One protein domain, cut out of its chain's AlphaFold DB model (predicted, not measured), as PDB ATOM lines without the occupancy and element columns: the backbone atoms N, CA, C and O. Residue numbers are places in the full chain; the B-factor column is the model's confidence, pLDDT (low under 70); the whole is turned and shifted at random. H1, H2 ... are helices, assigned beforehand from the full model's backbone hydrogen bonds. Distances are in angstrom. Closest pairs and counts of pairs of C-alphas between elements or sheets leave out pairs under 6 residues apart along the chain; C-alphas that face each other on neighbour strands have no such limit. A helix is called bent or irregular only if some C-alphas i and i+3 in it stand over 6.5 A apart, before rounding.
ATOM      1  N   THR A  20     -27.138 -24.010 -68.162       55.44
ATOM      2  CA  THR A  20     -26.454 -22.977 -67.376       55.44
ATOM      3  C   THR A  20     -27.261 -21.687 -67.252       55.44
ATOM      4  O   THR A  20     -27.319 -21.148 -66.157       55.44
ATOM      5  N   GLY A  21     -27.948 -21.221 -68.303       57.91
ATOM      6  CA  GLY A  21     -28.680 -19.943 -68.281       57.91
ATOM      7  C   GLY A  21     -30.005 -19.981 -67.507       57.91
ATOM      8  O   GLY A  21     -30.243 -19.158 -66.622       57.91
ATOM      9  N   TYR A  22     -30.859 -20.968 -67.800       65.00
ATOM     10  CA  TYR A  22     -32.163 -21.109 -67.140       65.00
ATOM     11  C   TYR A  22     -32.027 -21.527 -65.671       65.00
ATOM     12  O   TYR A  22     -32.747 -21.007 -64.818       65.00
ATOM     13  N   ALA A  23     -31.071 -22.410 -65.352       63.16
ATOM     14  CA  ALA A  23     -30.817 -22.803 -63.970       63.16
ATOM     15  C   ALA A  23     -30.215 -21.654 -63.147       63.16
ATOM     16  O   ALA A  23     -30.612 -21.480 -61.998       63.16
ATOM     17  N   LEU A  24     -29.332 -20.822 -63.728       66.81
ATOM     18  CA  LEU A  24     -28.839 -19.609 -63.059       66.81
ATOM     19  C   LEU A  24     -29.971 -18.630 -62.764       66.81
ATOM     20  O   LEU A  24     -30.052 -18.105 -61.655       66.81
ATOM     21  N   SER A  25     -30.857 -18.396 -63.734       76.38
ATOM     22  CA  SER A  25     -31.985 -17.487 -63.541       76.38
ATOM     23  C   SER A  25     -32.942 -18.004 -62.466       76.38
ATOM     24  O   SER A  25     -33.350 -17.240 -61.597       76.38
ATOM     25  N   ALA A  26     -33.265 -19.301 -62.479       81.56
ATOM     26  CA  ALA A  26     -34.112 -19.917 -61.462       81.56
ATOM     27  C   ALA A  26     -33.463 -19.867 -60.067       81.56
ATOM     28  O   ALA A  26     -34.128 -19.520 -59.090       81.56
ATOM     29  N   ALA A  27     -32.160 -20.142 -59.970       76.69
ATOM     30  CA  ALA A  27     -31.407 -20.050 -58.722       76.69
ATOM     31  C   ALA A  27     -31.371 -18.615 -58.172       76.69
ATOM     32  O   ALA A  27     -31.570 -18.414 -56.975       76.69
ATOM     33  N   ASN A  28     -31.195 -17.613 -59.038       78.50
ATOM     34  CA  ASN A  28     -31.219 -16.204 -58.644       78.50
ATOM     35  C   ASN A  28     -32.603 -15.763 -58.153       78.50
ATOM     36  O   ASN A  28     -32.697 -15.066 -57.144       78.50
ATOM     37  N   THR A  29     -33.683 -16.212 -58.798       83.69
ATOM     38  CA  THR A  29     -35.051 -15.943 -58.331       83.69
ATOM     39  C   THR A  29     -35.310 -16.581 -56.966       83.69
ATOM     40  O   THR A  29     -35.844 -15.931 -56.070       83.69
ATOM     41  N   LEU A  30     -34.887 -17.831 -56.760       78.25
ATOM     42  CA  LEU A  30     -35.013 -18.502 -55.463       78.25
ATOM     43  C   LEU A  30     -34.195 -17.802 -54.375       78.25
ATOM     44  O   LEU A  30     -34.677 -17.659 -53.254       78.25
ATOM     45  N   LEU A  31     -32.998 -17.316 -54.708       75.44
ATOM     46  CA  LEU A  31     -32.174 -16.541 -53.789       75.44
ATOM     47  C   LEU A  31     -32.891 -15.254 -53.365       75.44
ATOM     48  O   LEU A  31     -32.998 -14.999 -52.171       75.44
ATOM     49  N   GLN A  32     -33.477 -14.505 -54.303       79.25
ATOM     50  CA  GLN A  32     -34.261 -13.306 -53.984       79.25
ATOM     51  C   GLN A  32     -35.487 -13.619 -53.115       79.25
ATOM     52  O   GLN A  32     -35.753 -12.914 -52.144       79.25
ATOM     53  N   VAL A  33     -36.207 -14.707 -53.400       78.81
ATOM     54  CA  VAL A  33     -37.369 -15.125 -52.597       78.81
ATOM     55  C   VAL A  33     -36.952 -15.510 -51.178       78.81
ATOM     56  O   VAL A  33     -37.572 -15.062 -50.215       78.81
ATOM     57  N   VAL A  34     -35.870 -16.275 -51.018       74.88
ATOM     58  CA  VAL A  34     -35.290 -16.600 -49.703       74.88
ATOM     59  C   VAL A  34     -34.827 -15.332 -48.992       74.88
ATOM     60  O   VAL A  34     -34.957 -15.204 -47.772       74.88
ATOM     61  N   GLU A  35     -34.311 -14.363 -49.745       74.56
ATOM     62  CA  GLU A  35     -33.847 -13.113 -49.181       74.56
ATOM     63  C   GLU A  35     -34.965 -12.211 -48.660       74.56
ATOM     64  O   GLU A  35     -34.743 -11.523 -47.659       74.56
ATOM     65  N   VAL A  36     -36.127 -12.237 -49.308       76.19
ATOM     66  CA  VAL A  36     -37.338 -11.516 -48.899       76.19
ATOM     67  C   VAL A  36     -38.078 -12.267 -47.786       76.19
ATOM     68  O   VAL A  36     -38.601 -11.639 -46.867       76.19
ATOM     69  N   ALA A  37     -38.082 -13.602 -47.817       75.56
ATOM     70  CA  ALA A  37     -38.772 -14.441 -46.837       75.56
ATOM     71  C   ALA A  37     -38.044 -14.542 -45.484       75.56
ATOM     72  O   ALA A  37     -38.678 -14.795 -44.457       75.56
ATOM     73  N   LEU A  38     -36.718 -14.355 -45.454       66.50
ATOM     74  CA  LEU A  38     -35.930 -14.446 -44.224       66.50
ATOM     75  C   LEU A  38     -35.537 -13.059 -43.690       66.50
ATOM     76  O   LEU A  38     -34.756 -12.352 -44.336       66.50
ATOM     77  N   PRO A  39     -35.969 -12.675 -42.470       68.56
ATOM     78  CA  PRO A  39     -35.507 -11.441 -41.843       68.56
ATOM     79  C   PRO A  39     -33.981 -11.474 -41.690       68.56
ATOM     80  O   PRO A  39     -33.403 -12.509 -41.352       68.56
ATOM     81  N   LYS A  40     -33.314 -10.333 -41.923       63.88
ATOM     82  CA  LYS A  40     -31.838 -10.199 -41.944       63.88
ATOM     83  C   LYS A  40     -31.143 -10.855 -40.737       63.88
ATOM     84  O   LYS A  40     -30.065 -11.426 -40.887       63.88
ATOM     85  N   GLN A  41     -31.795 -10.849 -39.572       66.75
ATOM     86  CA  GLN A  41     -31.325 -11.496 -38.345       66.75
ATOM     87  C   GLN A  41     -31.183 -13.026 -38.477       66.75
ATOM     88  O   GLN A  41     -30.176 -13.584 -38.045       66.75
ATOM     89  N   LYS A  42     -32.128 -13.704 -39.142       73.12
ATOM     90  CA  LYS A  42     -32.090 -15.163 -39.352       73.12
ATOM     91  C   LYS A  42     -31.025 -15.579 -40.369       73.12
ATOM     92  O   LYS A  42     -30.425 -16.639 -40.218       73.12
ATOM     93  N   LYS A  43     -30.725 -14.727 -41.360       72.81
ATOM     94  CA  LYS A  43     -29.611 -14.958 -42.300       72.81
ATOM     95  C   LYS A  43     -28.262 -14.905 -41.590       72.81
ATOM     96  O   LYS A  43     -27.438 -15.794 -41.769       72.81
ATOM     97  N   ALA A  44     -28.052 -13.885 -40.756       77.06
ATOM     98  CA  ALA A  44     -26.827 -13.757 -39.972       77.06
ATOM     99  C   ALA A  44     -26.638 -14.954 -39.025       77.06
ATOM    100  O   ALA A  44     -25.537 -15.498 -38.934       77.06
ATOM    101  N   GLN A  45     -27.727 -15.412 -38.397       79.19
ATOM    102  CA  GLN A  45     -27.717 -16.600 -37.553       79.19
ATOM    103  C   GLN A  45     -27.337 -17.865 -38.341       79.19
ATOM    104  O   GLN A  45     -26.367 -18.526 -37.975       79.19
ATOM    105  N   ALA A  46     -27.993 -18.146 -39.470       80.75
ATOM    106  CA  ALA A  46     -27.670 -19.303 -40.312       80.75
ATOM    107  C   ALA A  46     -26.212 -19.280 -40.816       80.75
ATOM    108  O   ALA A  46     -25.527 -20.302 -40.807       80.75
ATOM    109  N   VAL A  47     -25.696 -18.104 -41.193       84.25
ATOM    110  CA  VAL A  47     -24.288 -17.933 -41.591       84.25
ATOM    111  C   VAL A  47     -23.342 -18.217 -40.422       84.25
ATOM    112  O   VAL A  47     -22.297 -18.841 -40.621       84.25
ATOM    113  N   SER A  48     -23.677 -17.778 -39.208       86.69
ATOM    114  CA  SER A  48     -22.859 -18.052 -38.020       86.69
ATOM    115  C   SER A  48     -22.843 -19.541 -37.660       86.69
ATOM    116  O   SER A  48     -21.769 -20.106 -37.456       86.69
ATOM    117  N   GLU A  49     -23.997 -20.209 -37.703       87.31
ATOM    118  CA  GLU A  49     -24.126 -21.647 -37.452       87.31
ATOM    119  C   GLU A  49     -23.372 -22.466 -38.508       87.31
ATOM    120  O   GLU A  49     -22.630 -23.392 -38.172       87.31
ATOM    121  N   PHE A  50     -23.460 -22.078 -39.784       89.62
ATOM    122  CA  PHE A  50     -22.690 -22.708 -40.855       89.62
ATOM    123  C   PHE A  50     -21.178 -22.553 -40.644       89.62
ATOM    124  O   PHE A  50     -20.440 -23.536 -40.722       89.62
ATOM    125  N   LYS A  51     -20.700 -21.348 -40.305       94.38
ATOM    126  CA  LYS A  51     -19.280 -21.117 -39.982       94.38
ATOM    127  C   LYS A  51     -18.820 -21.998 -38.823       94.38
ATOM    128  O   LYS A  51     -17.740 -22.584 -38.896       94.38
ATOM    129  N   HIS A  52     -19.636 -22.130 -37.779       90.81
ATOM    130  CA  HIS A  52     -19.337 -22.988 -36.633       90.81
ATOM    131  C   HIS A  52     -19.246 -24.462 -37.046       90.81
ATOM    132  O   HIS A  52     -18.284 -25.138 -36.674       90.81
ATOM    133  N   SER A  53     -20.169 -24.938 -37.882       85.62
ATOM    134  CA  SER A  53     -20.144 -26.293 -38.442       85.62
ATOM    135  C   SER A  53     -18.907 -26.550 -39.308       85.62
ATOM    136  O   SER A  53     -18.256 -27.583 -39.149       85.62
ATOM    137  N   VAL A  54     -18.506 -25.595 -40.158       89.00
ATOM    138  CA  VAL A  54     -17.279 -25.684 -40.975       89.00
ATOM    139  C   VAL A  54     -16.026 -25.729 -40.097       89.00
ATOM    140  O   VAL A  54     -15.135 -26.548 -40.330       89.00
ATOM    141  N   ILE A  55     -15.944 -24.893 -39.057       89.50
ATOM    142  CA  ILE A  55     -14.815 -24.890 -38.114       89.50
ATOM    143  C   ILE A  55     -14.760 -26.209 -37.338       89.50
ATOM    144  O   ILE A  55     -13.683 -26.791 -37.213       89.50
ATOM    145  N   ALA A  56     -15.895 -26.711 -36.845       86.31
ATOM    146  CA  ALA A  56     -15.973 -27.994 -36.153       86.31
ATOM    147  C   ALA A  56     -15.559 -29.156 -37.069       86.31
ATOM    148  O   ALA A  56     -14.769 -30.005 -36.656       86.31
ATOM    149  N   HIS A  57     -16.017 -29.159 -38.323       78.94
ATOM    150  CA  HIS A  57     -15.614 -30.141 -39.328       78.94
ATOM    151  C   HIS A  57     -14.104 -30.079 -39.600       78.94
ATOM    152  O   HIS A  57     -13.420 -31.098 -39.528       78.94
ATOM    153  N   LYS A  58     -13.543 -28.879 -39.802       80.44
ATOM    154  CA  LYS A  58     -12.102 -28.682 -40.014       80.44
ATOM    155  C   LYS A  58     -11.271 -29.103 -38.798       80.44
ATOM    156  O   LYS A  58     -10.211 -29.697 -38.966       80.44
ATOM    157  N   ARG A  59     -11.743 -28.834 -37.574       79.94
ATOM    158  CA  ARG A  59     -11.097 -29.292 -36.331       79.94
ATOM    159  C   ARG A  59     -11.073 -30.819 -36.247       79.94
ATOM    160  O   ARG A  59     -10.015 -31.377 -35.982       79.94
ATOM    161  N   ARG A  60     -12.186 -31.496 -36.555       66.69
ATOM    162  CA  ARG A  60     -12.244 -32.971 -36.618       66.69
ATOM    163  C   ARG A  60     -11.310 -33.529 -37.694       66.69
ATOM    164  O   ARG A  60     -10.551 -34.452 -37.413       66.69
ATOM    165  N   ALA A  61     -11.276 -32.900 -38.869       58.78
ATOM    166  CA  ALA A  61     -10.379 -33.282 -39.954       58.78
ATOM    167  C   ALA A  61      -8.895 -33.162 -39.565       58.78
ATOM    168  O   ALA A  61      -8.107 -34.020 -39.946       58.78
ATOM    169  N   ARG A  62      -8.502 -32.149 -38.773       57.09
ATOM    170  CA  ARG A  62      -7.121 -32.018 -38.266       57.09
ATOM    171  C   ARG A  62      -6.783 -33.019 -37.161       57.09
ATOM    172  O   ARG A  62      -5.664 -33.512 -37.134       57.09
ATOM    173  N   VAL A  63      -7.732 -33.371 -36.291       54.31
ATOM    174  CA  VAL A  63      -7.531 -34.430 -35.280       54.31
ATOM    175  C   VAL A  63      -7.346 -35.799 -35.954       54.31
ATOM    176  O   VAL A  63      -6.521 -36.596 -35.522       54.31
ATOM    177  N   GLN A  64      -8.019 -36.041 -37.081       49.81
ATOM    178  CA  GLN A  64      -7.817 -37.230 -37.920       49.81
ATOM    179  C   GLN A  64      -6.570 -37.183 -38.822       49.81
ATOM    180  O   GLN A  64      -6.320 -38.155 -39.535       49.81
ATOM    181  N   GLN A  65      -5.781 -36.103 -38.830       46.75
ATOM    182  CA  GLN A  65      -4.525 -36.031 -39.594       46.75
ATOM    183  C   GLN A  65      -3.322 -36.639 -38.859       46.75
ATOM    184  O   GLN A  65      -2.292 -36.820 -39.494       46.75
TER     185      GLN A  65
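This is residues 20 to 65 of the 155 residues of a protein of Panicum miliaceum (UniProt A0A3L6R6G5). Two straight helices meet near their ends and make an open V, with H1 as the shorter arm and H2 as the longer one. The corner is the turn at Leu 38 and Pro 39, and the space between the two arms is empty. The printed part has 46 residues with two named helices, H1 then H2, and no named strand; the class is all helix. The whole is extended, with a radius of gyration of the C-alphas of 15.7 A, and flat, spanning 42 by 30 by 7 A.

H1, residues 20 to 37, comes first. A tight link of 2 residues leads to H2, residues 40 to 63. The two helices are apart, but only just, at 8.3 A. Residues 20 to 33 of H1 stand free, and so do residues 36 to 42, of which 40 to 42 belong to H2. Residues 44 to 65, of which 44 to 63 belong to H2, stand free too. In H1 and H2 every O i to N i+4 pair is within hydrogen-bond range.

H1 begins at C-alpha 20 (-26.454, -22.977, -67.376) and measures 25.4 A from first to last C-alpha. H2 begins at C-alpha 40 (-31.838, -10.199, -41.944) and ends at C-alpha 63 (-7.531, -34.430, -35.280), with a length of 35.0 A. Neither helix is bent.

The two C-alphas farthest apart, those of Tyr 22 and Val 63, are 42.4 A from each other. The printed part has no cut, and no link is long. The mean pLDDT of the printed part is 74.4; confidence is low, under 70, at residues 20 to 24, 38 to 41 and 60 to 65.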